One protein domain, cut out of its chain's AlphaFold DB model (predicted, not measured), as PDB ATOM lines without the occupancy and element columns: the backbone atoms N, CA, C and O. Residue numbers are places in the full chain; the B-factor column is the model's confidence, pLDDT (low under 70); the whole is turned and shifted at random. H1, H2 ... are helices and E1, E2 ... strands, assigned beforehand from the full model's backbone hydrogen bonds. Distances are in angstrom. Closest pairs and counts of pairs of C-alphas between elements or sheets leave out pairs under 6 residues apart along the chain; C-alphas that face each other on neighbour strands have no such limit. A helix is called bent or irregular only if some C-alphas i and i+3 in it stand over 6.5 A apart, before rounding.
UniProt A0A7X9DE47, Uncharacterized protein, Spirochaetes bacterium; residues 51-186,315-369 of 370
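Overview. This is residues 51 to 186 and 315 to 369 of the 370 residues of an uncharacterized protein of Spirochaetes bacterium (UniProt A0A7X9DE47). A small, strongly twisted sheet of three strands, E1, E2 and E3, lies between helices, with H3 on one face and H6 on the other; H2, H8 and H9 pack on H3 on its side away from the sheet. H1, H4 and H7 make a second group of helices, joined to the first through H1 and to H6 through H4, while H5 sits at one far end, near H6. The printed part has 191 residues, with nine named helices and three named strands in the order H1 H2 H3 H4 H5 E1 H6 E2 E3 H7 H8 H9. The sheet, in the order E1 E2 E3, is mixed, and the class is mostly helix. The whole is compact, with a radius of gyration of the C-alphas of 17.0 A and spans of 50 by 42 by 32 A.

Along the chain. Find C-alpha 134 at (-10.343, 67.437, 44.152), where E1 begins, and read on to residue 140. E2 takes residues 158 to 167, 23.4 A long, and bends by 74 degrees at residue 161; E3, residues 173 to 181, bends by 93 degrees at residue 177. H6, residues 141 to 150, follows E1 directly. Go back to C-alpha 51 at (-19.114, 86.334, 43.145), where H1 begins and runs to residue 60. H2 spans residues 64 to 80, 24.1 A, H3 residues 88 to 99, H4 residues 105 to 114 and H5 residues 121 to 131. H5 is irregular, with C-alphas 127 and 130 7.3 A apart, and H3 only just so, with C-alphas 92 and 95 6.9 A apart. After the cut come H7, residues 315 to 326, and H8, residues 332 to 348, 24.9 A, with a kink of 33 degrees near residue 342. H9, residues 350 to 367, 26.0 A, ends at C-alpha 367, (1.896, 83.653, 62.175).

Arrangement. Start at inner strand E2. It is parallel to E1, with N 159 and O 135 2.8 A apart, and antiparallel to E3, a hairpin, with N 166 and O 174 at 2.9 A. The pairing is staggered: look at residues 158 to 161 for E1 and 162 to 167 for E3. E1, H6 and E2 form a strand-helix-strand unit, two parallel neighbour strands with a helix between, its crossover right-handed. H6 lies over E1 and E2 at a height over the sheet of 9.5 A; H3 is on the opposite face, giving three layers, helices on both faces of a sheet. The closest C-alphas of H3 and E3 are those of Asp 97 and Gly 177, 4.3 A. H3 touches H9, residues 357 to 361 alone, closest at Leu 89 and Ala 361, C-alphas 6.1 A apart, at a steep tilt of 63 degrees. H2 and H3 are a helical hairpin, C-alphas 75 and 89 closest at 6.2 A. H8 and H9 touch only at the corner, and only just, with 3 pairs of C-alphas within 8 A. H1 is the hub, touching H2, H4, H7 and H8; it is about perpendicular to H8, at 88 degrees, with C-alphas 59 and 336 closest at 5.0 A. H4, at the sheet's level, touches H6, with C-alphas 112 and 143 closest at 4.2 A. H5 and H6 are close but not clearly touching, C-alphas 122 and 150 closest at 7.3 A. Every O i to N i+4 pair is within hydrogen-bond range in H1, H2, H7 and H9; the counts are 6 of 8 in H3, 5 of 6 in H4, 5 of 7 in H5, 5 of 6 in H6 and 10 of 13 in H8.

Size, cuts and confidence. The two C-alphas farthest apart are those of His 130 and Ile 348, 53.1 A. Residues 187 to 314 are not printed, and C-alphas 186 and 315 stand 35.9 A apart across that cut. Of the links that are printed whole, none is long. The mean pLDDT of the printed part is 89.2; look for values under 70 at residues 61 to 65 and residue 369.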
ATOM      1  N   TYR A  51     -18.756  86.369  41.733       84.25
ATOM      2  CA  TYR A  51     -19.114  86.334  43.145       84.25
ATOM      3  C   TYR A  51     -18.551  87.511  43.942       84.25
ATOM      4  O   TYR A  51     -19.227  87.985  44.851       84.25
ATOM      5  N   ASN A  52     -17.342  87.982  43.605       81.62
ATOM      6  CA  ASN A  52     -16.716  89.117  44.289       81.62
ATOM      7  C   ASN A  52     -17.609  90.349  44.126       81.62
ATOM      8  O   ASN A  52     -18.079  90.914  45.107       81.62
ATOM      9  N   GLN A  53     -17.961  90.654  42.872       81.38
ATOM     10  CA  GLN A  53     -18.847  91.761  42.519       81.38
ATOM     11  C   GLN A  53     -20.220  91.610  43.176       81.38
ATOM     12  O   GLN A  53     -20.769  92.595  43.665       81.38
ATOM     13  N   LEU A  54     -20.766  90.388  43.221       85.50
ATOM     14  CA  LEU A  54     -22.056  90.125  43.855       85.50
ATOM     15  C   LEU A  54     -22.017  90.399  45.358       85.50
ATOM     16  O   LEU A  54     -22.873  91.137  45.835       85.50
ATOM     17  N   LEU A  55     -21.049  89.844  46.100       87.62
ATOM     18  CA  LEU A  55     -20.904  90.088  47.542       87.62
ATOM     19  C   LEU A  55     -20.842  91.592  47.818       87.62
ATOM     20  O   LEU A  55     -21.624  92.137  48.595       87.62
ATOM     21  N   ASP A  56     -19.974  92.268  47.090       83.19
ATOM     22  CA  ASP A  56     -19.783  93.705  47.144       83.19
ATOM     23  C   ASP A  56     -21.058  94.506  46.852       83.19
ATOM     24  O   ASP A  56     -21.455  95.378  47.626       83.19
ATOM     25  N   ALA A  57     -21.759  94.193  45.763       81.56
ATOM     26  CA  ALA A  57     -22.991  94.877  45.387       81.56
ATOM     27  C   ALA A  57     -24.141  94.609  46.369       81.56
ATOM     28  O   ALA A  57     -25.012  95.463  46.533       81.56
ATOM     29  N   ILE A  58     -24.153  93.439  47.009       86.25
ATOM     30  CA  ILE A  58     -25.154  93.039  48.002       86.25
ATOM     31  C   ILE A  58     -24.933  93.780  49.323       86.25
ATOM     32  O   ILE A  58     -25.910  94.183  49.954       86.25
ATOM     33  N   PHE A  59     -23.679  93.990  49.740       85.38
ATOM     34  CA  PHE A  59     -23.371  94.566  51.053       85.38
ATOM     35  C   PHE A  59     -22.971  96.049  51.044       85.38
ATOM     36  O   PHE A  59     -23.197  96.721  52.050       85.38
ATOM     37  N   TYR A  60     -22.397  96.575  49.955       77.50
ATOM     38  CA  TYR A  60     -21.807  97.924  49.905       77.50
ATOM     39  C   TYR A  60     -22.216  98.789  48.696       77.50
ATOM     40  O   TYR A  60     -21.702  99.891  48.536       77.50
ATOM     41  N   ASP A  61     -23.173  98.340  47.879       69.25
ATOM     42  CA  ASP A  61     -23.770  99.122  46.781       69.25
ATOM     43  C   ASP A  61     -22.756  99.650  45.727       69.25
ATOM     44  O   ASP A  61     -22.748 100.827  45.380       69.25
ATOM     45  N   GLU A  62     -21.935  98.751  45.165       66.19
ATOM     46  CA  GLU A  62     -21.126  98.914  43.926       66.19
ATOM     47  C   GLU A  62     -19.892  99.844  43.994       66.19
ATOM     48  O   GLU A  62     -18.946  99.666  43.216       66.19
ATOM     49  N   GLU A  63     -19.811 100.757  44.968       65.44
ATOM     50  CA  GLU A  63     -18.622 101.602  45.200       65.44
ATOM     51  C   GLU A  63     -17.399 100.812  45.720       65.44
ATOM     52  O   GLU A  63     -16.266 101.292  45.651       65.44
ATOM     53  N   SER A  64     -17.594  99.577  46.192       65.81
ATOM     54  CA  SER A  64     -16.529  98.675  46.668       65.81
ATOM     55  C   SER A  64     -15.634  98.149  45.552       65.81
ATOM     56  O   SER A  64     -14.484  97.816  45.825       65.81
ATOM     57  N   SER A  65     -16.089  98.156  44.295       68.38
ATOM     58  CA  SER A  65     -15.240  97.785  43.154       68.38
ATOM     59  C   SER A  65     -13.964  98.639  43.092       68.38
ATOM     60  O   SER A  65     -12.913  98.175  42.655       68.38
ATOM     61  N   ILE A  66     -14.018  99.878  43.594       76.25
ATOM     62  CA  ILE A  66     -12.851 100.756  43.741       76.25
ATOM     63  C   ILE A  66     -11.901 100.224  44.824       76.25
ATOM     64  O   ILE A  66     -10.690 100.207  44.611       76.25
ATOM     65  N   ILE A  67     -12.440  99.769  45.960       81.38
ATOM     66  CA  ILE A  67     -11.668  99.182  47.065       81.38
ATOM     67  C   ILE A  67     -10.975  97.907  46.592       81.38
ATOM     68  O   ILE A  67      -9.770  97.774  46.779       81.38
ATOM     69  N   GLU A  68     -11.709  96.997  45.950       76.56
ATOM     70  CA  GLU A  68     -11.158  95.732  45.459       76.56
ATOM     71  C   GLU A  68     -10.052  95.955  44.429       76.56
ATOM     72  O   GLU A  68      -8.959  95.417  44.586       76.56
ATOM     73  N   ASN A  69     -10.287  96.808  43.427       80.69
ATOM     74  CA  ASN A  69      -9.272  97.124  42.420       80.69
ATOM     75  C   ASN A  69      -8.006  97.717  43.056       80.69
ATOM     76  O   ASN A  69      -6.890  97.380  42.657       80.69
ATOM     77  N   PHE A  70      -8.170  98.577  44.065       82.56
ATOM     78  CA  PHE A  70      -7.040  99.161  44.782       82.56
ATOM     79  C   PHE A  70      -6.297  98.119  45.628       82.56
ATOM     80  O   PHE A  70      -5.066  98.072  45.617       82.56
ATOM     81  N   LEU A  71      -7.028  97.242  46.322       85.19
ATOM     82  CA  LEU A  71      -6.455  96.131  47.080       85.19
ATOM     83  C   LEU A  71      -5.697  95.162  46.176       85.19
ATOM     84  O   LEU A  71      -4.602  94.743  46.544       85.19
ATOM     85  N   ASP A  72      -6.229  94.834  45.002       83.06
ATOM     86  CA  ASP A  72      -5.572  93.955  44.036       83.06
ATOM     87  C   ASP A  72      -4.292  94.599  43.475       83.06
ATOM     88  O   ASP A  72      -3.270  93.921  43.344       83.06
ATOM     89  N   GLU A  73      -4.289  95.915  43.222       85.81
ATOM     90  CA  GLU A  73      -3.082  96.647  42.814       85.81
ATOM     91  C   GLU A  73      -1.996  96.609  43.901       85.81
ATOM     92  O   GLU A  73      -0.828  96.307  43.621       85.81
ATOM     93  N   VAL A  74      -2.371  96.894  45.151       87.12
ATOM     94  CA  VAL A  74      -1.451  96.847  46.294       87.12
ATOM     95  C   VAL A  74      -0.949  95.423  46.508       87.12
ATOM     96  O   VAL A  74       0.258  95.206  46.619       87.12
ATOM     97  N   ASN A  75      -1.843  94.434  46.502       86.38
ATOM     98  CA  ASN A  75      -1.485  93.036  46.691       86.38
ATOM     99  C   ASN A  75      -0.529  92.555  45.594       86.38
ATOM    100  O   ASN A  75       0.419  91.842  45.904       86.38
ATOM    101  N   ARG A  76      -0.722  92.967  44.333       82.69
ATOM    102  CA  ARG A  76       0.207  92.652  43.236       82.69
ATOM    103  C   ARG A  76       1.604  93.201  43.523       82.69
ATOM    104  O   ARG A  76       2.566  92.443  43.524       82.69
ATOM    105  N   LYS A  77       1.711  94.484  43.891       85.19
ATOM    106  CA  LYS A  77       2.993  95.125  44.241       85.19
ATOM    107  C   LYS A  77       3.704  94.454  45.422       85.19
ATOM    108  O   LYS A  77       4.934  94.419  45.449       85.19
ATOM    109  N   LEU A  78       2.958  93.985  46.422       83.50
ATOM    110  CA  LEU A  78       3.522  93.288  47.586       83.50
ATOM    111  C   LEU A  78       3.924  91.848  47.243       83.50
ATOM    112  O   LEU A  78       4.986  91.393  47.670       83.50
ATOM    113  N   SER A  79       3.119  91.160  46.432       80.06
ATOM    114  CA  SER A  79       3.406  89.811  45.941       80.06
ATOM    115  C   SER A  79       4.648  89.778  45.056       80.06
ATOM    116  O   SER A  79       5.487  88.899  45.226       80.06
ATOM    117  N   ASP A  80       4.840  90.774  44.187       79.69
ATOM    118  CA  ASP A  80       6.043  90.900  43.348       79.69
ATOM    119  C   ASP A  80       7.323  91.070  44.183       79.69
ATOM    120  O   ASP A  80       8.416  90.690  43.765       79.69
ATOM    121  N   LYS A  81       7.195  91.625  45.393       81.56
ATOM    122  CA  LYS A  81       8.287  91.762  46.368       81.56
ATOM    123  C   LYS A  81       8.455  90.526  47.259       81.56
ATOM    124  O   LYS A  81       9.281  90.562  48.169       81.56
ATOM    125  N   GLY A  82       7.663  89.474  47.043       74.94
ATOM    126  CA  GLY A  82       7.664  88.252  47.847       74.94
ATOM    127  C   GLY A  82       7.164  88.449  49.279       74.94
ATOM    128  O   GLY A  82       7.560  87.697  50.160       74.94
ATOM    129  N   GLN A  83       6.357  89.487  49.538       75.44
ATOM    130  CA  GLN A  83       5.918  89.809  50.899       75.44
ATOM    131  C   GLN A  83       4.671  89.034  51.333       75.44
ATOM    132  O   GLN A  83       4.544  88.752  52.518       75.44
ATOM    133  N   ILE A  84       3.755  88.734  50.402       81.56
ATOM    134  CA  ILE A  84       2.511  87.976  50.628       81.56
ATOM    135  C   ILE A  84       2.035  87.311  49.316       81.56
ATOM    136  O   ILE A  84       2.410  87.786  48.245       81.56
ATOM    137  N   PRO A  85       1.167  86.280  49.355       81.00
ATOM    138  CA  PRO A  85       0.607  85.645  48.160       81.00
ATOM    139  C   PRO A  85      -0.389  86.525  47.384       81.00
ATOM    140  O   PRO A  85      -0.941  87.507  47.891       81.00
ATOM    141  N   PHE A  86      -0.709  86.114  46.153       77.44
ATOM    142  CA  PHE A  86      -1.800  86.706  45.372       77.44
ATOM    143  C   PHE A  86      -3.146  86.635  46.115       77.44
ATOM    144  O   PHE A  86      -3.475  85.628  46.741       77.44
ATOM    145  N   SER A  87      -3.923  87.718  46.028       79.38
ATOM    146  CA  SER A  87      -5.244  87.890  46.653       79.38
ATOM    147  C   SER A  87      -5.272  87.768  48.185       79.38
ATOM    148  O   SER A  87      -6.357  87.721  48.766       79.38
ATOM    149  N   PHE A  88      -4.113  87.748  48.853       86.38
ATOM    150  CA  PHE A  88      -4.016  87.576  50.301       86.38
ATOM    151  C   PHE A  88      -4.677  88.726  51.064       86.38
ATOM    152  O   PHE A  88      -5.497  88.472  51.939       86.38
ATOM    153  N   LEU A  89      -4.412  89.986  50.698       89.12
ATOM    154  CA  LEU A  89      -5.076  91.133  51.335       89.12
ATOM    155  C   LEU A  89      -6.602  91.025  51.249       89.12
ATOM    156  O   LEU A  89      -7.303  91.294  52.222       89.12
ATOM    157  N   LYS A  90      -7.116  90.592  50.093       88.25
ATOM    158  CA  LYS A  90      -8.553  90.456  49.863       88.25
ATOM    159  C   LYS A  90      -9.154  89.340  50.716       88.25
ATOM    160  O   LYS A  90     -10.038  89.571  51.534       88.25
ATOM    161  N   LEU A  91      -8.645  88.126  50.543       88.00
ATOM    162  CA  LEU A  91      -9.271  86.917  51.067       88.00
ATOM    163  C   LEU A  91      -8.871  86.609  52.506       88.00
ATOM    164  O   LEU A  91      -9.646  85.987  53.220       88.00
ATOM    165  N   ALA A  92      -7.686  87.025  52.938       88.56
ATOM    166  CA  ALA A  92      -7.221  86.783  54.293       88.56
ATOM    167  C   ALA A  92      -7.501  87.957  55.230       88.56
ATOM    168  O   ALA A  92      -7.308  87.762  56.422       88.56
ATOM    169  N   VAL A  93      -7.917  89.140  54.741       91.38
ATOM    170  CA  VAL A  93      -8.160  90.331  55.582       91.38
ATOM    171  C   VAL A  93      -9.444  91.083  55.223       91.38
ATOM    172  O   VAL A  93     -10.352  91.161  56.045       91.38
ATOM    173  N   TYR A  94      -9.554  91.631  54.009       90.94
ATOM    174  CA  TYR A  94     -10.695  92.474  53.624       90.94
ATOM    175  C   TYR A  94     -12.035  91.749  53.799       90.94
ATOM    176  O   TYR A  94     -12.934  92.250  54.477       90.94
ATOM    177  N   TYR A  95     -12.145  90.539  53.254       91.50
ATOM    178  CA  TYR A  95     -13.356  89.732  53.348       91.50
ATOM    179  C   TYR A  95     -13.691  89.347  54.788       91.50
ATOM    180  O   TYR A  95     -14.753  89.753  55.258       91.50
ATOM    181  N   PRO A  96     -12.828  88.626  55.523       93.75
ATOM    182  CA  PRO A  96     -13.184  88.159  56.856       93.75
ATOM    183  C   PRO A  96     -13.409  89.308  57.846       93.75
ATOM    184  O   PRO A  96     -14.377  89.260  58.601       93.75
ATOM    185  N   ASP A  97     -12.577  90.356  57.857       93.19
ATOM    186  CA  ASP A  97     -12.606  91.354  58.938       93.19
ATOM    187  C   ASP A  97     -13.470  92.579  58.660       93.19
ATOM    188  O   ASP A  97     -13.988  93.180  59.607       93.19
ATOM    189  N   TYR A  98     -13.628  92.963  57.393       91.25
ATOM    190  CA  TYR A  98     -14.307  94.207  57.031       91.25
ATOM    191  C   TYR A  98     -15.646  93.949  56.355       91.25
ATOM    192  O   TYR A  98     -16.664  94.471  56.820       91.25
ATOM    193  N   LEU A  99     -15.654  93.121  55.307       91.31
ATOM    194  CA  LEU A  99     -16.863  92.825  54.542       91.31
ATOM    195  C   LEU A  99     -17.806  91.894  55.316       91.31
ATOM    196  O   LEU A  99     -18.993  92.183  55.434       91.31
ATOM    197  N   LEU A 100     -17.283  90.796  55.867       94.50
ATOM    198  CA  LEU A 100     -18.096  89.684  56.361       94.50
ATOM    199  C   LEU A 100     -18.179  89.578  57.878       94.50
ATOM    200  O   LEU A 100     -19.068  88.892  58.362       94.50
ATOM    201  N   LYS A 101     -17.327  90.245  58.661       95.62
ATOM    202  CA  LYS A 101     -17.396  90.162  60.129       95.62
ATOM    203  C   LYS A 101     -18.816  90.436  60.651       95.62
ATOM    204  O   LYS A 101     -19.475  91.367  60.204       95.62
ATOM    205  N   ASP A 102     -19.310  89.647  61.593       95.56
ATOM    206  CA  ASP A 102     -20.681  89.696  62.128       95.56
ATOM    207  C   ASP A 102     -21.809  89.488  61.084       95.56
ATOM    208  O   ASP A 102     -22.989  89.618  61.414       95.56
ATOM    209  N   VAL A 103     -21.487  89.156  59.827       96.06
ATOM    210  CA  VAL A 103     -22.467  88.811  58.788       96.06
ATOM    211  C   VAL A 103     -22.857  87.334  58.941       96.06
ATOM    212  O   VAL A 103     -21.979  86.493  59.156       96.06
ATOM    213  N   PRO A 104     -24.151  86.981  58.823       96.62
ATOM    214  CA  PRO A 104     -24.587  85.591  58.761       96.62
ATOM    215  C   PRO A 104     -23.972  84.831  57.589       96.62
ATOM    216  O   PRO A 104     -23.986  85.310  56.452       96.62
ATOM    217  N   THR A 105     -23.504  83.608  57.837       96.44
ATOM    218  CA  THR A 105     -22.895  82.766  56.794       96.44
ATOM    219  C   THR A 105     -23.880  82.449  55.669       96.44
ATOM    220  O   THR A 105     -23.493  82.383  54.500       96.44
ATOM    221  N   GLN A 106     -25.183  82.382  55.980       95.38
ATOM    222  CA  GLN A 106     -26.268  82.210  55.001       95.38
ATOM    223  C   GLN A 106     -26.250  83.268  53.895       95.38
ATOM    224  O   GLN A 106     -26.690  82.978  52.779       95.38
ATOM    225  N   CYS A 107     -25.733  84.471  54.163       95.12
ATOM    226  CA  CYS A 107     -25.616  85.484  53.127       95.12
ATOM    227  C   CYS A 107     -24.671  85.033  52.008       95.12
ATOM    228  O   CYS A 107     -25.036  85.091  50.837       95.12
ATOM    229  N   VAL A 108     -23.501  84.504  52.372       95.38
ATOM    230  CA  VAL A 108     -22.484  84.037  51.420       95.38
ATOM    231  C   VAL A 108     -22.915  82.740  50.734       95.38
ATOM    232  O   VAL A 108     -22.752  82.631  49.520       95.38
ATOM    233  N   PHE A 109     -23.560  81.814  51.456       95.50
ATOM    234  CA  PHE A 109     -24.193  80.635  50.842       95.50
ATOM    235  C   PHE A 109     -25.200  81.035  49.756       95.50
ATOM    236  O   PHE A 109     -25.192  80.492  48.655       95.50
ATOM    237  N   THR A 110     -26.053  82.024  50.035       95.00
ATOM    238  CA  THR A 110     -27.061  82.477  49.067       95.00
ATOM    239  C   THR A 110     -26.410  83.086  47.826       95.00
ATOM    240  O   THR A 110     -26.883  82.834  46.719       95.00
ATOM    241  N   VAL A 111     -25.305  83.830  47.981       92.69
ATOM    242  CA  VAL A 111     -24.520  84.289  46.826       92.69
ATOM    243  C   VAL A 111     -23.981  83.095  46.045       92.69
ATOM    244  O   VAL A 111     -24.251  82.997  44.852       92.69
ATOM    245  N   GLY A 112     -23.290  82.154  46.698       91.88
ATOM    246  CA  GLY A 112     -22.698  80.975  46.050       91.88
ATOM    247  C   GLY A 112     -23.710  80.104  45.298       91.88
ATOM    248  O   GLY A 112     -23.433  79.626  44.198       91.88
ATOM    249  N   ALA A 113     -24.924  79.956  45.829       91.31
ATOM    250  CA  ALA A 113     -26.006  79.227  45.166       91.31
ATOM    251  C   ALA A 113     -26.459  79.886  43.849       91.31
ATOM    252  O   ALA A 113     -27.053  79.231  42.991       91.31
ATOM    253  N   LYS A 114     -26.176  81.181  43.690       89.31
ATOM    254  CA  LYS A 114     -26.624  82.028  42.586       89.31
ATOM    255  C   LYS A 114     -25.499  82.426  41.626       89.31
ATOM    256  O   LYS A 114     -25.795  82.787  40.496       89.31
ATOM    257  N   THR A 115     -24.226  82.306  42.003       87.06
ATOM    258  CA  THR A 115     -23.089  82.624  41.113       87.06
ATOM    259  C   THR A 115     -23.179  81.895  39.775       87.06
ATOM    260  O   THR A 115     -23.747  80.803  39.656       87.06
ATOM    261  N   ARG A 116     -22.626  82.476  38.713       88.38
ATOM    262  CA  ARG A 116     -22.699  81.837  37.396       88.38
ATOM    263  C   ARG A 116     -21.576  80.816  37.241       88.38
ATOM    264  O   ARG A 116     -20.401  81.101  37.465       88.38
ATOM    265  N   LEU A 117     -21.952  79.610  36.821       91.38
ATOM    266  CA  LEU A 117     -20.983  78.592  36.434       91.38
ATOM    267  C   LEU A 117     -20.341  78.970  35.104       91.38
ATOM    268  O   LEU A 117     -20.974  79.571  34.233       91.38
ATOM    269  N   PHE A 118     -19.089  78.566  34.937       92.56
ATOM    270  CA  PHE A 118     -18.409  78.725  33.667       92.56
ATOM    271  C   PHE A 118     -19.129  77.917  32.576       92.56
ATOM    272  O   PHE A 118     -19.592  76.802  32.858       92.56
ATOM    273  N   PRO A 119     -19.230  78.425  31.330       93.00
ATOM    274  CA  PRO A 119     -19.831  77.676  30.235       93.00
ATOM    275  C   PRO A 119     -19.287  76.247  30.154       93.00
ATOM    276  O   PRO A 119     -18.080  76.035  30.035       93.00
ATOM    277  N   GLY A 120     -20.186  75.267  30.252       93.31
ATOM    278  CA  GLY A 120     -19.830  73.854  30.161       93.31
ATOM    279  C   GLY A 120     -19.333  73.174  31.431       93.31
ATOM    280  O   GLY A 120     -19.038  71.982  31.385       93.31
ATOM    281  N   ALA A 121     -19.260  73.878  32.565       95.00
ATOM    282  CA  ALA A 121     -18.715  73.330  33.808       95.00
ATOM    283  C   ALA A 121     -19.402  72.033  34.252       95.00
ATOM    284  O   ALA A 121     -18.722  71.039  34.496       95.00
ATOM    285  N   CYS A 122     -20.739  71.994  34.290       94.88
ATOM    286  CA  CYS A 122     -21.464  70.784  34.691       94.88
ATOM    287  C   CYS A 122     -21.172  69.601  33.761       94.88
ATOM    288  O   CYS A 122     -20.996  68.476  34.220       94.88
ATOM    289  N   HIS A 123     -21.116  69.849  32.451       94.12
ATOM    290  CA  HIS A 123     -20.914  68.790  31.471       94.12
ATOM    291  C   HIS A 123     -19.478  68.263  31.499       94.12
ATOM    292  O   HIS A 123     -19.276  67.052  31.538       94.12
ATOM    293  N   PHE A 124     -18.493  69.162  31.575       95.75
ATOM    294  CA  PHE A 124     -17.097  68.800  31.791       95.75
ATOM    295  C   PHE A 124     -16.942  67.962  33.064       95.75
ATOM    296  O   PHE A 124     -16.416  66.853  33.006       95.75
ATOM    297  N   MET A 125     -17.478  68.431  34.195       96.06
ATOM    298  CA  MET A 125     -17.344  67.726  35.469       96.06
ATOM    299  C   MET A 125     -18.030  66.364  35.474       96.06
ATOM    300  O   MET A 125     -17.475  65.437  36.052       96.06
ATOM    301  N   ASN A 126     -19.162  66.197  34.782       94.81
ATOM    302  CA  ASN A 126     -19.798  64.887  34.621       94.81
ATOM    303  C   ASN A 126     -18.859  63.854  33.986       94.81
ATOM    304  O   ASN A 126     -18.804  62.726  34.471       94.81
ATOM    305  N   PHE A 127     -18.090  64.242  32.964       93.44
ATOM    306  CA  PHE A 127     -17.080  63.363  32.374       93.44
ATOM    307  C   PHE A 127     -15.867  63.154  33.265       93.44
ATOM    308  O   PHE A 127     -15.161  62.181  33.063       93.44
ATOM    309  N   MET A 128     -15.591  64.052  34.207       94.44
ATOM    310  CA  MET A 128     -14.407  63.967  35.057       94.44
ATOM    311  C   MET A 128     -14.639  63.208  36.370       94.44
ATOM    312  O   MET A 128     -13.675  62.935  37.081       94.44
ATOM    313  N   LYS A 129     -15.886  62.846  36.709       92.94
ATOM    314  CA  LYS A 129     -16.225  62.206  37.995       92.94
ATOM    315  C   LYS A 129     -15.441  60.926  38.275       92.94
ATOM    316  O   LYS A 129     -15.114  60.670  39.428       92.94
ATOM    317  N   HIS A 130     -15.112  60.130  37.256       91.50
ATOM    318  CA  HIS A 130     -14.360  58.882  37.449       91.50
ATOM    319  C   HIS A 130     -12.906  59.101  37.877       91.50
ATOM    320  O   HIS A 130     -12.287  58.157  38.361       91.50
ATOM    321  N   TYR A 131     -12.372  60.316  37.729       93.38
ATOM    322  CA  TYR A 131     -11.062  60.697  38.264       93.38
ATOM    323  C   TYR A 131     -11.110  61.158  39.725       93.38
ATOM    324  O   TYR A 131     -10.063  61.546  40.245       93.38
ATOM    325  N   ASP A 132     -12.291  61.153  40.360       94.31
ATOM    326  CA  ASP A 132     -12.495  61.622  41.736       94.31
ATOM    327  C   ASP A 132     -11.893  63.034  41.937       94.31
ATOM    328  O   ASP A 132     -10.854  63.196  42.571       94.31
ATOM    329  N   PRO A 133     -12.433  64.085  41.298       96.06
ATOM    330  CA  PRO A 133     -11.768  65.387  41.228       96.06
ATOM    331  C   PRO A 133     -11.683  66.098  42.584       96.06
ATOM    332  O   PRO A 133     -12.703  66.336  43.220       96.06
ATOM    333  N   SER A 134     -10.497  66.562  42.980       96.75
ATOM    334  CA  SER A 134     -10.343  67.437  44.152       96.75
ATOM    335  C   SER A 134     -10.282  68.911  43.740       96.75
ATOM    336  O   SER A 134      -9.389  69.337  43.006       96.75
ATOM    337  N   ILE A 135     -11.231  69.707  44.221       96.38
ATOM    338  CA  ILE A 135     -11.365  71.132  43.934       96.38
ATOM    339  C   ILE A 135     -10.532  71.942  44.930       96.38
ATOM    340  O   ILE A 135     -10.762  71.885  46.135       96.38
ATOM    341  N   LEU A 136      -9.589  72.735  44.422       94.38
ATOM    342  CA  LEU A 136      -8.689  73.565  45.222       94.38
ATOM    343  C   LEU A 136      -8.963  75.049  44.975       94.38
ATOM    344  O   LEU A 136      -8.810  75.552  43.853       94.38
ATOM    345  N   THR A 137      -9.320  75.795  46.019       92.19
ATOM    346  CA  THR A 137      -9.713  77.195  45.849       92.19
ATOM    347  C   THR A 137      -9.346  78.094  47.015       92.19
ATOM    348  O   THR A 137      -9.468  77.712  48.167       92.19
ATOM    349  N   ALA A 138      -8.947  79.326  46.694       89.12
ATOM    350  CA  ALA A 138      -8.783  80.385  47.686       89.12
ATOM    351  C   ALA A 138     -10.130  81.032  48.074       89.12
ATOM    352  O   ALA A 138     -10.191  81.787  49.041       89.12
ATOM    353  N   ILE A 139     -11.196  80.747  47.317       91.00
ATOM    354  CA  ILE A 139     -12.558  81.229  47.564       91.00
ATOM    355  C   ILE A 139     -13.045  80.741  48.943       91.00
ATOM    356  O   ILE A 139     -12.720  79.609  49.316       91.00
ATOM    357  N   PRO A 140     -13.827  81.549  49.689       92.94
ATOM    358  CA  PRO A 140     -14.410  81.131  50.962       92.94
ATOM    359  C   PRO A 140     -15.284  79.881  50.827       92.94
ATOM    360  O   PRO A 140     -16.051  79.752  49.868       92.94
ATOM    361  N   TYR A 141     -15.200  78.987  51.811       96.38
ATOM    362  CA  TYR A 141     -15.902  77.705  51.832       96.38
ATOM    363  C   TYR A 141     -17.400  77.838  51.548       96.38
ATOM    364  O   TYR A 141     -17.907  77.137  50.675       96.38
ATOM    365  N   GLU A 142     -18.098  78.764  52.217       95.81
ATOM    366  CA  GLU A 142     -19.555  78.914  52.089       95.81
ATOM    367  C   GLU A 142     -19.997  79.265  50.662       95.81
ATOM    368  O   GLU A 142     -21.095  78.905  50.245       95.81
ATOM    369  N   LEU A 143     -19.133  79.927  49.888       94.31
ATOM    370  CA  LEU A 143     -19.391  80.190  48.477       94.31
ATOM    371  C   LEU A 143     -19.012  78.984  47.610       94.31
ATOM    372  O   LEU A 143     -19.768  78.566  46.733       94.31
ATOM    373  N   ALA A 144     -17.826  78.428  47.853       95.62
ATOM    374  CA  ALA A 144     -17.254  77.366  47.040       95.62
ATOM    375  C   ALA A 144     -18.086  76.075  47.076       95.62
ATOM    376  O   ALA A 144     -18.266  75.437  46.038       95.62
ATOM    377  N   ILE A 145     -18.633  75.712  48.240       97.12
ATOM    378  CA  ILE A 145     -19.429  74.492  48.408       97.12
ATOM    379  C   ILE A 145     -20.705  74.500  47.559       97.12
ATOM    380  O   ILE A 145     -21.052  73.492  46.945       97.12
ATOM    381  N   GLU A 146     -21.374  75.647  47.447       95.94
ATOM    382  CA  GLU A 146     -22.581  75.784  46.625       95.94
ATOM    383  C   GLU A 146     -22.280  75.646  45.130       95.94
ATOM    384  O   GLU A 146     -23.047  75.041  44.376       95.94
ATOM    385  N   ILE A 147     -21.117  76.134  44.701       94.75
ATOM    386  CA  ILE A 147     -20.658  76.019  43.316       94.75
ATOM    387  C   ILE A 147     -20.362  74.557  42.976       94.75
ATOM    388  O   ILE A 147     -20.826  74.055  41.948       94.75
ATOM    389  N   ILE A 148     -19.634  73.845  43.842       95.75
ATOM    390  CA  ILE A 148     -19.248  72.464  43.537       95.75
ATOM    391  C   ILE A 148     -20.431  71.484  43.603       95.75
ATOM    392  O   ILE A 148     -20.507  70.551  42.802       95.75
ATOM    393  N   ARG A 149     -21.421  71.746  44.469       96.38
ATOM    394  CA  ARG A 149     -22.682  70.986  44.515       96.38
ATOM    395  C   ARG A 149     -23.431  71.047  43.192       96.38
ATOM    396  O   ARG A 149     -23.953  70.038  42.725       96.38
ATOM    397  N   ARG A 150     -23.432  72.210  42.536       94.31
ATOM    398  CA  ARG A 150     -24.112  72.409  41.245       94.31
ATOM    399  C   ARG A 150     -23.432  71.705  40.073       94.31
ATOM    400  O   ARG A 150     -24.112  71.371  39.105       94.31
ATOM    401  N   VAL A 151     -22.129  71.427  40.164       94.94
ATOM    402  CA  VAL A 151     -21.428  70.549  39.205       94.94
ATOM    403  C   VAL A 151     -21.460  69.069  39.623       94.94
ATOM    404  O   VAL A 151     -20.890  68.217  38.945       94.94
ATOM    405  N   GLY A 152     -22.185  68.745  40.698       94.94
ATOM    406  CA  GLY A 152     -22.473  67.381  41.132       94.94
ATOM    407  C   GLY A 152     -21.383  66.734  41.983       94.94
ATOM    408  O   GLY A 152     -21.206  65.521  41.863       94.94
ATOM    409  N   LEU A 153     -20.668  67.528  42.786       96.19
ATOM    410  CA  LEU A 153     -19.709  67.084  43.803       96.19
ATOM    411  C   LEU A 153     -20.202  67.424  45.220       96.19
ATOM    412  O   LEU A 153     -21.156  68.182  45.391       96.19
ATOM    413  N   ASP A 154     -19.539  66.880  46.234       95.38
ATOM    414  CA  ASP A 154     -19.822  67.133  47.650       95.38
ATOM    415  C   ASP A 154     -18.608  67.734  48.386       95.38
ATOM    416  O   ASP A 154     -17.567  68.014  47.792       95.38
ATOM    417  N   ASP A 155     -18.759  67.962  49.688       96.12
ATOM    418  CA  ASP A 155     -17.742  68.550  50.561       96.12
ATOM    419  C   ASP A 155     -16.430  67.758  50.600       96.12
ATOM    420  O   ASP A 155     -15.368  68.368  50.711       96.12
ATOM    421  N   SER A 156     -16.467  66.434  50.417       95.75
ATOM    422  CA  SER A 156     -15.258  65.600  50.398       95.75
ATOM    423  C   SER A 156     -14.321  65.915  49.225       95.75
ATOM    424  O   SER A 156     -13.129  65.605  49.269       95.75
ATOM    425  N   HIS A 157     -14.841  66.591  48.198       96.50
ATOM    426  CA  HIS A 157     -14.082  67.014  47.030       96.50
ATOM    427  C   HIS A 157     -13.524  68.436  47.173       96.50
ATOM    428  O   HIS A 157     -12.851  68.896  46.252       96.50
ATOM    429  N   LEU A 158     -13.788  69.167  48.264       97.12
ATOM    430  CA  LEU A 158     -13.450  70.587  48.383       97.12
ATOM    431  C   LEU A 158     -12.313  70.856  49.363       97.12
ATOM    432  O   LEU A 158     -12.379  70.491  50.531       97.12
ATOM    433  N   VAL A 159     -11.331  71.634  48.915       95.62
ATOM    434  CA  VAL A 159     -10.370  72.304  49.789       95.62
ATOM    435  C   VAL A 159     -10.433  73.808  49.537       95.62
ATOM    436  O   VAL A 159     -10.022  74.298  48.478       95.62
ATOM    437  N   ALA A 160     -10.983  74.534  50.510       95.12
ATOM    438  CA  ALA A 160     -11.295  75.956  50.415       95.12
ATOM    439  C   ALA A 160     -10.702  76.769  51.575       95.12
ATOM    440  O   ALA A 160     -10.237  76.220  52.580       95.12
ATOM    441  N   THR A 161     -10.708  78.093  51.418       94.06
ATOM    442  CA  THR A 161     -10.406  79.027  52.509       94.06
ATOM    443  C   THR A 161     -11.551  78.998  53.520       94.06
ATOM    444  O   THR A 161     -12.715  79.118  53.140       94.06
ATOM    445  N   GLU A 162     -11.228  78.883  54.804       95.56
ATOM    446  CA  GLU A 162     -12.203  78.831  55.893       95.56
ATOM    447  C   GLU A 162     -12.041  80.041  56.803       95.56
ATOM    448  O   GLU A 162     -10.945  80.349  57.285       95.56
ATOM    449  N   TYR A 163     -13.148  80.742  57.030       96.94
ATOM    450  CA  TYR A 163     -13.208  81.879  57.938       96.94
ATOM    451  C   TYR A 163     -13.685  81.445  59.308       96.94
ATOM    452  O   TYR A 163     -14.498  80.530  59.437       96.94
ATOM    453  N   LYS A 164     -13.195  82.138  60.335       97.12
ATOM    454  CA  LYS A 164     -13.589  81.839  61.704       97.12
ATOM    455  C   LYS A 164     -15.045  82.218  61.917       97.12
ATOM    456  O   LYS A 164     -15.486  83.299  61.515       97.12
ATOM    457  N   LYS A 165     -15.785  81.336  62.581       97.25
ATOM    458  CA  LYS A 165     -17.230  81.473  62.797       97.25
ATOM    459  C   LYS A 165     -17.584  81.399  64.274       97.25
ATOM    460  O   LYS A 165     -16.881  80.793  65.079       97.25
ATOM    461  N   ILE A 166     -18.680  82.051  64.634       97.00
ATOM    462  CA  ILE A 166     -19.266  82.031  65.974       97.00
ATOM    463  C   ILE A 166     -20.776  81.851  65.873       97.00
ATOM    464  O   ILE A 166     -21.406  82.255  64.898       97.00
ATOM    465  N   ILE A 167     -21.375  81.270  66.910       96.12
ATOM    466  CA  ILE A 167     -22.829  81.164  67.011       96.12
ATOM    467  C   ILE A 167     -23.357  82.434  67.677       96.12
ATOM    468  O   ILE A 167     -23.054  82.723  68.835       96.12
ATOM    469  N   GLY A 168     -24.137  83.198  66.920       89.00
ATOM    470  CA  GLY A 168     -24.812  84.400  67.380       89.00
ATOM    471  C   GLY A 168     -26.163  84.121  68.039       89.00
ATOM    472  O   GLY A 168     -26.529  82.997  68.397       89.00
ATOM    473  N   GLN A 169     -26.953  85.183  68.187       85.00
ATOM    474  CA  GLN A 169     -28.318  85.068  68.697       85.00
ATOM    475  C   GLN A 169     -29.186  84.213  67.766       85.00
ATOM    476  O   GLN A 169     -28.998  84.202  66.552       85.00
ATOM    477  N   LYS A 170     -30.174  83.516  68.346       86.12
ATOM    478  CA  LYS A 170     -31.106  82.632  67.618       86.12
ATOM    479  C   LYS A 170     -30.414  81.501  66.839       86.12
ATOM    480  O   LYS A 170     -30.975  81.010  65.866       86.12
ATOM    481  N   ASN A 171     -29.228  81.078  67.285       88.94
ATOM    482  CA  ASN A 171     -28.445  80.003  66.670       88.94
ATOM    483  C   ASN A 171     -28.050  80.285  65.207       88.94
ATOM    484  O   ASN A 171     -27.931  79.365  64.402       88.94
ATOM    485  N   ILE A 172     -27.887  81.564  64.859       93.06
ATOM    486  CA  ILE A 172     -27.411  81.993  63.543       93.06
ATOM    487  C   ILE A 172     -25.884  81.984  63.572       93.06
ATOM    488  O   ILE A 172     -25.280  82.605  64.444       93.06
ATOM    489  N   GLU A 173     -25.265  81.283  62.631       96.69
ATOM    490  CA  GLU A 173     -23.814  81.276  62.469       96.69
ATOM    491  C   GLU A 173     -23.356  82.582  61.806       96.69
ATOM    492  O   GLU A 173     -23.870  82.977  60.760       96.69
ATOM    493  N   LEU A 174     -22.404  83.264  62.438       97.12
ATOM    494  CA  LEU A 174     -21.855  84.543  61.997       97.12
ATOM    495  C   LEU A 174     -20.353  84.401  61.765       97.12
ATOM    496  O   LEU A 174     -19.670  83.694  62.512       97.12
ATOM    497  N   TYR A 175     -19.812  85.136  60.800       97.62
ATOM    498  CA  TYR A 175     -18.364  85.290  60.693       97.62
ATOM    499  C   TYR A 175     -17.825  86.087  61.884       97.62
ATOM    500  O   TYR A 175     -18.340  87.148  62.230       97.62
ATOM    501  N   ALA A 176     -16.751  85.612  62.501       96.50
ATOM    502  CA  ALA A 176     -16.143  86.246  63.671       96.50
ATOM    503  C   ALA A 176     -15.123  87.344  63.307       96.50
ATOM    504  O   ALA A 176     -14.596  88.032  64.188       96.50
ATOM    505  N   GLY A 177     -14.820  87.491  62.013       93.69
ATOM    506  CA  GLY A 177     -13.532  88.016  61.569       93.69
ATOM    507  C   GLY A 177     -12.431  86.979  61.751       93.69
ATOM    508  O   GLY A 177     -12.634  85.971  62.427       93.69
ATOM    509  N   ASP A 178     -11.254  87.244  61.191       93.31
ATOM    510  CA  ASP A 178     -10.157  86.272  61.134       93.31
ATOM    511  C   ASP A 178     -10.441  85.026  60.285       93.31
ATOM    512  O   ASP A 178     -11.550  84.802  59.790       93.31
ATOM    513  N   ILE A 179      -9.404  84.215  60.080       92.50
ATOM    514  CA  ILE A 179      -9.503  83.006  59.267       92.50
ATOM    515  C   ILE A 179      -8.936  81.787  59.992       92.50
ATOM    516  O   ILE A 179      -8.011  81.900  60.795       92.50
ATOM    517  N   GLU A 180      -9.485  80.619  59.681       92.81
ATOM    518  CA  GLU A 180      -9.032  79.329  60.207       92.81
ATOM    519  C   GLU A 180      -8.048  78.665  59.245       92.81
ATOM    520  O   GLU A 180      -7.034  78.108  59.668       92.81
ATOM    521  N   GLN A 181      -8.304  78.789  57.942       90.38
ATOM    522  CA  GLN A 181      -7.480  78.200  56.897       90.38
ATOM    523  C   GLN A 181      -7.446  79.100  55.666       90.38
ATOM    524  O   GLN A 181      -8.488  79.496  55.157       90.38
ATOM    525  N   PHE A 182      -6.253  79.364  55.127       89.31
ATOM    526  CA  PHE A 182      -6.086  80.018  53.827       89.31
ATOM    527  C   PHE A 182      -5.510  79.058  52.797       89.31
ATOM    528  O   PHE A 182      -4.447  78.473  53.012       89.31
ATOM    529  N   ILE A 183      -6.172  78.944  51.647       88.19
ATOM    530  CA  ILE A 183      -5.685  78.135  50.529       88.19
ATOM    531  C   ILE A 183      -4.988  79.040  49.509       88.19
ATOM    532  O   ILE A 183      -5.563  79.453  48.501       88.19
ATOM    533  N   SER A 184      -3.718  79.356  49.787       81.94
ATOM    534  CA  SER A 184      -2.824  80.040  48.842       81.94
ATOM    535  C   SER A 184      -2.381  79.122  47.693       81.94
ATOM    536  O   SER A 184      -2.614  77.912  47.726       81.94
ATOM    537  N   GLY A 185      -1.680  79.668  46.693       76.19
ATOM    538  CA  GLY A 185      -1.066  78.870  45.624       76.19
ATOM    539  C   GLY A 185      -0.066  77.828  46.141       76.19
ATOM    540  O   GLY A 185      -0.075  76.683  45.687       76.19
ATOM    541  N   GLU A 186       0.745  78.188  47.137       79.75
ATOM    542  CA  GLU A 186       1.648  77.276  47.850       79.75
ATOM    543  C   GLU A 186       0.859  76.190  48.571       79.75
ATOM    544  O   GLU A 186       1.203  75.010  48.489       79.75
ATOM    545  N   THR A 315     -28.126  92.230  37.211       77.75
ATOM    546  CA  THR A 315     -29.137  92.976  37.979       77.75
ATOM    547  C   THR A 315     -30.270  92.082  38.479       77.75
ATOM    548  O   THR A 315     -30.734  92.249  39.606       77.75
ATOM    549  N   THR A 316     -30.712  91.131  37.652       82.81
ATOM    550  CA  THR A 316     -31.742  90.159  38.050       82.81
ATOM    551  C   THR A 316     -31.202  89.262  39.156       82.81
ATOM    552  O   THR A 316     -31.852  89.094  40.183       82.81
ATOM    553  N   LEU A 317     -29.960  88.798  39.002       85.56
ATOM    554  CA  LEU A 317     -29.294  87.945  39.975       85.56
ATOM    555  C   LEU A 317     -29.135  88.618  41.343       85.56
ATOM    556  O   LEU A 317     -29.486  88.035  42.368       85.56
ATOM    557  N   LYS A 318     -28.667  89.874  41.357       87.81
ATOM    558  CA  LYS A 318     -28.558  90.696  42.571       87.81
ATOM    559  C   LYS A 318     -29.902  90.778  43.296       87.81
ATOM    560  O   LYS A 318     -29.974  90.499  44.491       87.81
ATOM    561  N   ARG A 319     -30.971  91.110  42.566       87.19
ATOM    562  CA  ARG A 319     -32.322  91.231  43.129       87.19
ATOM    563  C   ARG A 319     -32.824  89.910  43.709       87.19
ATOM    564  O   ARG A 319     -33.391  89.904  44.798       87.19
ATOM    565  N   ASP A 320     -32.612  88.804  43.005       89.81
ATOM    566  CA  ASP A 320     -33.033  87.479  43.462       89.81
ATOM    567  C   ASP A 320     -32.306  87.056  44.740       89.81
ATOM    568  O   ASP A 320     -32.911  86.452  45.633       89.81
ATOM    569  N   ILE A 321     -31.023  87.408  44.861       91.69
ATOM    570  CA  ILE A 321     -30.265  87.201  46.093       91.69
ATOM    571  C   ILE A 321     -30.847  88.060  47.221       91.69
ATOM    572  O   ILE A 321     -31.188  87.511  48.264       91.69
ATOM    573  N   GLU A 322     -31.041  89.367  47.026       91.50
ATOM    574  CA  GLU A 322     -31.589  90.255  48.067       91.50
ATOM    575  C   GLU A 322     -32.985  89.812  48.549       91.50
ATOM    576  O   GLU A 322     -33.274  89.835  49.750       91.50
ATOM    577  N   LEU A 323     -33.843  89.350  47.630       92.06
ATOM    578  CA  LEU A 323     -35.150  88.776  47.964       92.06
ATOM    579  C   LEU A 323     -35.019  87.492  48.791       92.06
ATOM    580  O   LEU A 323     -35.733  87.329  49.781       92.06
ATOM    581  N   SER A 324     -34.091  86.609  48.420       94.06
ATOM    582  CA  SER A 324     -33.813  85.375  49.166       94.06
ATOM    583  C   SER A 324     -33.284  85.681  50.571       94.06
ATOM    584  O   SER A 324     -33.731  85.077  51.544       94.06
ATOM    585  N   LEU A 325     -32.390  86.667  50.702       93.88
ATOM    586  CA  LEU A 325     -31.821  87.100  51.981       93.88
ATOM    587  C   LEU A 325     -32.863  87.719  52.911       93.88
ATOM    588  O   LEU A 325     -32.841  87.481  54.116       93.88
ATOM    589  N   SER A 326     -33.816  88.456  52.347       92.06
ATOM    590  CA  SER A 326     -34.911  89.076  53.100       92.06
ATOM    591  C   SER A 326     -35.897  88.061  53.697       92.06
ATOM    592  O   SER A 326     -36.674  88.418  54.579       92.06
ATOM    593  N   ALA A 327     -35.875  86.804  53.238       91.69
ATOM    594  CA  ALA A 327     -36.710  85.725  53.765       91.69
ATOM    595  C   ALA A 327     -36.106  85.009  54.994       91.69
ATOM    596  O   ALA A 327     -36.794  84.216  55.640       91.69
ATOM    597  N   TYR A 328     -34.837  85.264  55.331       91.88
ATOM    598  CA  TYR A 328     -34.173  84.663  56.493       91.88
ATOM    599  C   TYR A 328     -34.560  85.349  57.821       91.88
ATOM    600  O   TYR A 328     -35.028  86.487  57.830       91.88
ATOM    601  N   PRO A 329     -34.343  84.700  58.986       90.88
ATOM    602  CA  PRO A 329     -34.764  85.221  60.297       90.88
ATOM    603  C   PRO A 329     -33.928  86.401  60.844       90.88
ATOM    604  O   PRO A 329     -34.104  86.789  62.007       90.88
ATOM    605  N   PHE A 330     -33.019  86.966  60.043       91.75
ATOM    606  CA  PHE A 330     -32.197  88.133  60.378       91.75
ATOM    607  C   PHE A 330     -32.634  89.377  59.593       91.75
ATOM    608  O   PHE A 330     -33.227  89.288  58.524       91.75
ATOM    609  N   ASN A 331     -32.315  90.564  60.115       93.12
ATOM    610  CA  ASN A 331     -32.592  91.818  59.416       93.12
ATOM    611  C   ASN A 331     -31.474  92.115  58.406       93.12
ATOM    612  O   ASN A 331     -30.427  92.652  58.771       93.12
ATOM    613  N   PHE A 332     -31.710  91.772  57.138       93.81
ATOM    614  CA  PHE A 332     -30.739  91.985  56.066       93.81
ATOM    615  C   PHE A 332     -30.390  93.469  55.846       93.81
ATOM    616  O   PHE A 332     -29.224  93.795  55.636       93.81
ATOM    617  N   GLN A 333     -31.348  94.391  56.001       92.62
ATOM    618  CA  GLN A 333     -31.071  95.825  55.864       92.62
ATOM    619  C   GLN A 333     -30.105  96.328  56.946       92.62
ATOM    620  O   GLN A 333     -29.162  97.053  56.643       92.62
ATOM    621  N   ALA A 334     -30.283  95.882  58.193       93.56
ATOM    622  CA  ALA A 334     -29.365  96.225  59.279       93.56
ATOM    623  C   ALA A 334     -27.943  95.689  59.028       93.56
ATOM    624  O   ALA A 334     -26.966  96.348  59.383       93.56
ATOM    625  N   ILE A 335     -27.821  94.521  58.387       93.38
ATOM    626  CA  ILE A 335     -26.528  93.961  57.973       93.38
ATOM    627  C   ILE A 335     -25.878  94.845  56.900       93.38
ATOM    628  O   ILE A 335     -24.707  95.190  57.047       93.38
ATOM    629  N   LYS A 336     -26.625  95.269  55.868       92.25
ATOM    630  CA  LYS A 336     -26.116  96.202  54.845       92.25
ATOM    631  C   LYS A 336     -25.614  97.501  55.477       92.25
ATOM    632  O   LYS A 336     -24.496  97.927  55.203       92.25
ATOM    633  N   ASP A 337     -26.400  98.101  56.368       92.56
ATOM    634  CA  ASP A 337     -26.028  99.362  57.020       92.56
ATOM    635  C   ASP A 337     -24.778  99.206  57.909       92.56
ATOM    636  O   ASP A 337     -23.902 100.076  57.920       92.56
ATOM    637  N   MET A 338     -24.649  98.067  58.598       93.44
ATOM    638  CA  MET A 338     -23.458  97.723  59.375       93.44
ATOM    639  C   MET A 338     -22.214  97.629  58.485       93.44
ATOM    640  O   MET A 338     -21.207  98.275  58.786       93.44
ATOM    641  N   VAL A 339     -22.269  96.863  57.393       91.81
ATOM    642  CA  VAL A 339     -21.128  96.722  56.475       91.81
ATOM    643  C   VAL A 339     -20.777  98.069  55.846       91.81
ATOM    644  O   VAL A 339     -19.607  98.462  55.857       91.81
ATOM    645  N   ARG A 340     -21.786  98.844  55.422       89.25
ATOM    646  CA  ARG A 340     -21.589 100.198  54.894       89.25
ATOM    647  C   ARG A 340     -20.828 101.081  55.874       89.25
ATOM    648  O   ARG A 340     -19.814 101.659  55.498       89.25
ATOM    649  N   SER A 341     -21.232 101.104  57.144       89.44
ATOM    650  CA  SER A 341     -20.569 101.923  58.169       89.44
ATOM    651  C   SER A 341     -19.082 101.592  58.370       89.44
ATOM    652  O   SER A 341     -18.284 102.486  58.652       89.44
ATOM    653  N   ARG A 342     -18.679 100.324  58.199       87.62
ATOM    654  CA  ARG A 342     -17.270  99.915  58.310       87.62
ATOM    655  C   ARG A 342     -16.447 100.395  57.128       87.62
ATOM    656  O   ARG A 342     -15.315 100.836  57.313       87.62
ATOM    657  N   LEU A 343     -17.023 100.301  55.937       86.75
ATOM    658  CA  LEU A 343     -16.357 100.617  54.681       86.75
ATOM    659  C   LEU A 343     -16.348 102.127  54.381       86.75
ATOM    660  O   LEU A 343     -15.457 102.590  53.679       86.75
ATOM    661  N   GLU A 344     -17.211 102.935  55.011       85.38
ATOM    662  CA  GLU A 344     -17.093 104.409  55.000       85.38
ATOM    663  C   GLU A 344     -15.709 104.907  55.466       85.38
ATOM    664  O   GLU A 344     -15.243 105.958  55.021       85.38
ATOM    665  N   LYS A 345     -14.990 104.136  56.297       81.00
ATOM    666  CA  LYS A 345     -13.598 104.443  56.672       81.00
ATOM    667  C   LYS A 345     -12.684 104.586  55.458       81.00
ATOM    668  O   LYS A 345     -11.834 105.476  55.453       81.00
ATOM    669  N   PHE A 346     -12.869 103.743  54.442       83.12
ATOM    670  CA  PHE A 346     -12.095 103.821  53.209       83.12
ATOM    671  C   PHE A 346     -12.357 105.137  52.483       83.12
ATOM    672  O   PHE A 346     -11.409 105.784  52.059       83.12
ATOM    673  N   LYS A 347     -13.614 105.588  52.392       82.94
ATOM    674  CA  LYS A 347     -13.948 106.859  51.726       82.94
ATOM    675  C   LYS A 347     -13.320 108.067  52.412       82.94
ATOM    676  O   LYS A 347     -12.889 109.001  51.742       82.94
ATOM    677  N   ILE A 348     -13.274 108.050  53.742       87.12
ATOM    678  CA  ILE A 348     -12.740 109.157  54.540       87.12
ATOM    679  C   ILE A 348     -11.205 109.158  54.528       87.12
ATOM    680  O   ILE A 348     -10.593 110.217  54.405       87.12
ATOM    681  N   ASN A 349     -10.576 107.987  54.676       88.31
ATOM    682  CA  ASN A 349      -9.123 107.840  54.724       88.31
ATOM    683  C   ASN A 349      -8.669 106.540  54.030       88.31
ATOM    684  O   ASN A 349      -8.384 105.547  54.713       88.31
ATOM    685  N   PRO A 350      -8.554 106.546  52.688       86.38
ATOM    686  CA  PRO A 350      -8.181 105.355  51.931       86.38
ATOM    687  C   PRO A 350      -6.822 104.797  52.360       86.38
ATOM    688  O   PRO A 350      -6.692 103.601  52.594       86.38
ATOM    689  N   GLN A 351      -5.815 105.662  52.526       87.56
ATOM    690  CA  GLN A 351      -4.458 105.218  52.849       87.56
ATOM    691  C   GLN A 351      -4.392 104.562  54.230       87.56
ATOM    692  O   GLN A 351      -3.856 103.467  54.354       87.56
ATOM    693  N   GLY A 352      -4.995 105.178  55.252       89.38
ATOM    694  CA  GLY A 352      -5.005 104.601  56.598       89.38
ATOM    695  C   GLY A 352      -5.744 103.262  56.670       89.38
ATOM    696  O   GLY A 352      -5.310 102.366  57.389       89.38
ATOM    697  N   PHE A 353      -6.820 103.098  55.896       89.19
ATOM    698  CA  PHE A 353      -7.525 101.818  55.778       89.19
ATOM    699  C   PHE A 353      -6.637 100.725  55.163       89.19
ATOM    700  O   PHE A 353      -6.607  99.594  55.642       89.19
ATOM    701  N   ILE A 354      -5.869 101.068  54.128       87.75
ATOM    702  CA  ILE A 354      -4.944 100.133  53.477       87.75
ATOM    703  C   ILE A 354      -3.759  99.785  54.370       87.75
ATOM    704  O   ILE A 354      -3.359  98.622  54.408       87.75
ATOM    705  N   ASP A 355      -3.222 100.751  55.110       89.38
ATOM    706  CA  ASP A 355      -2.143 100.503  56.066       89.38
ATOM    707  C   ASP A 355      -2.607  99.531  57.164       89.38
ATOM    708  O   ASP A 355      -1.866  98.620  57.538       89.38
ATOM    709  N   GLU A 356      -3.860  99.659  57.623       92.38
ATOM    710  CA  GLU A 356      -4.482  98.726  58.571       92.38
ATOM    711  C   GLU A 356      -4.597  97.312  57.979       92.38
ATOM    712  O   GLU A 356      -4.133  96.346  58.593       92.38
ATOM    713  N   ILE A 357      -5.126  97.183  56.756       91.50
ATOM    714  CA  ILE A 357      -5.224  95.895  56.050       91.50
ATOM    715  C   ILE A 357      -3.842  95.251  55.872       91.50
ATOM    716  O   ILE A 357      -3.672  94.064  56.158       91.50
ATOM    717  N   CYS A 358      -2.841  96.022  55.441       89.19
ATOM    718  CA  CYS A 358      -1.475  95.535  55.254       89.19
ATOM    719  C   CYS A 358      -0.852  95.066  56.575       89.19
ATOM    720  O   CYS A 358      -0.207  94.017  56.608       89.19
ATOM    721  N   ALA A 359      -1.058  95.804  57.667       90.50
ATOM    722  CA  ALA A 359      -0.534  95.438  58.979       90.50
ATOM    723  C   ALA A 359      -1.146  94.124  59.493       90.50
ATOM    724  O   ALA A 359      -0.422  93.252  59.984       90.50
ATOM    725  N   ILE A 360      -2.465  93.949  59.343       92.31
ATOM    726  CA  ILE A 360      -3.147  92.697  59.702       92.31
ATOM    727  C   ILE A 360      -2.627  91.545  58.832       92.31
ATOM    728  O   ILE A 360      -2.293  90.480  59.358       92.31
ATOM    729  N   ALA A 361      -2.499  91.770  57.521       90.06
ATOM    730  CA  ALA A 361      -2.003  90.772  56.581       90.06
ATOM    731  C   ALA A 361      -0.596  90.286  56.946       90.06
ATOM    732  O   ALA A 361      -0.375  89.085  57.076       90.06
ATOM    733  N   GLN A 362       0.344  91.206  57.166       87.38
ATOM    734  CA  GLN A 362       1.722  90.864  57.522       87.38
ATOM    735  C   GLN A 362       1.786  90.043  58.809       87.38
ATOM    736  O   GLN A 362       2.482  89.029  58.864       87.38
ATOM    737  N   LYS A 363       1.016  90.437  59.829       88.88
ATOM    738  CA  LYS A 363       0.956  89.701  61.092       88.88
ATOM    739  C   LYS A 363       0.424  88.276  60.899       88.88
ATOM    740  O   LYS A 363       0.993  87.337  61.452       88.88
ATOM    741  N   ARG A 364      -0.645  88.105  60.112       89.62
ATOM    742  CA  ARG A 364      -1.223  86.785  59.806       89.62
ATOM    743  C   ARG A 364      -0.266  85.910  59.011       89.62
ATOM    744  O   ARG A 364      -0.044  84.762  59.389       89.62
ATOM    745  N   TYR A 365       0.345  86.471  57.973       85.31
ATOM    746  CA  TYR A 365       1.316  85.783  57.129       85.31
ATOM    747  C   TYR A 365       2.486  85.230  57.958       85.31
ATOM    748  O   TYR A 365       2.747  84.029  57.931       85.31
ATOM    749  N   GLN A 366       3.074  86.069  58.822       83.19
ATOM    750  CA  GLN A 366       4.120  85.654  59.765       83.19
ATOM    751  C   GLN A 366       3.650  84.549  60.716       83.19
ATOM    752  O   GLN A 366       4.393  83.609  60.989       83.19
ATOM    753  N   SER A 367       2.420  84.643  61.229       80.88
ATOM    754  CA  SER A 367       1.896  83.653  62.175       80.88
ATOM    755  C   SER A 367       1.652  82.276  61.553       80.88
ATOM    756  O   SER A 367       1.711  81.274  62.263       80.88
ATOM    757  N   TRP A 368       1.423  82.209  60.240       73.31
ATOM    758  CA  TRP A 368       1.255  80.946  59.518       73.31
ATOM    759  C   TRP A 368       2.565  80.352  59.012       73.31
ATOM    760  O   TRP A 368       2.540  79.290  58.392       73.31
ATOM    761  N   GLY A 369       3.701  80.993  59.307       62.03
ATOM    762  CA  GLY A 369       5.013  80.509  58.891       62.03
ATOM    763  C   GLY A 369       5.169  80.451  57.372       62.03
ATOM    764  O   GLY A 369       5.872  79.569  56.878       62.03
TER     765      GLY A 369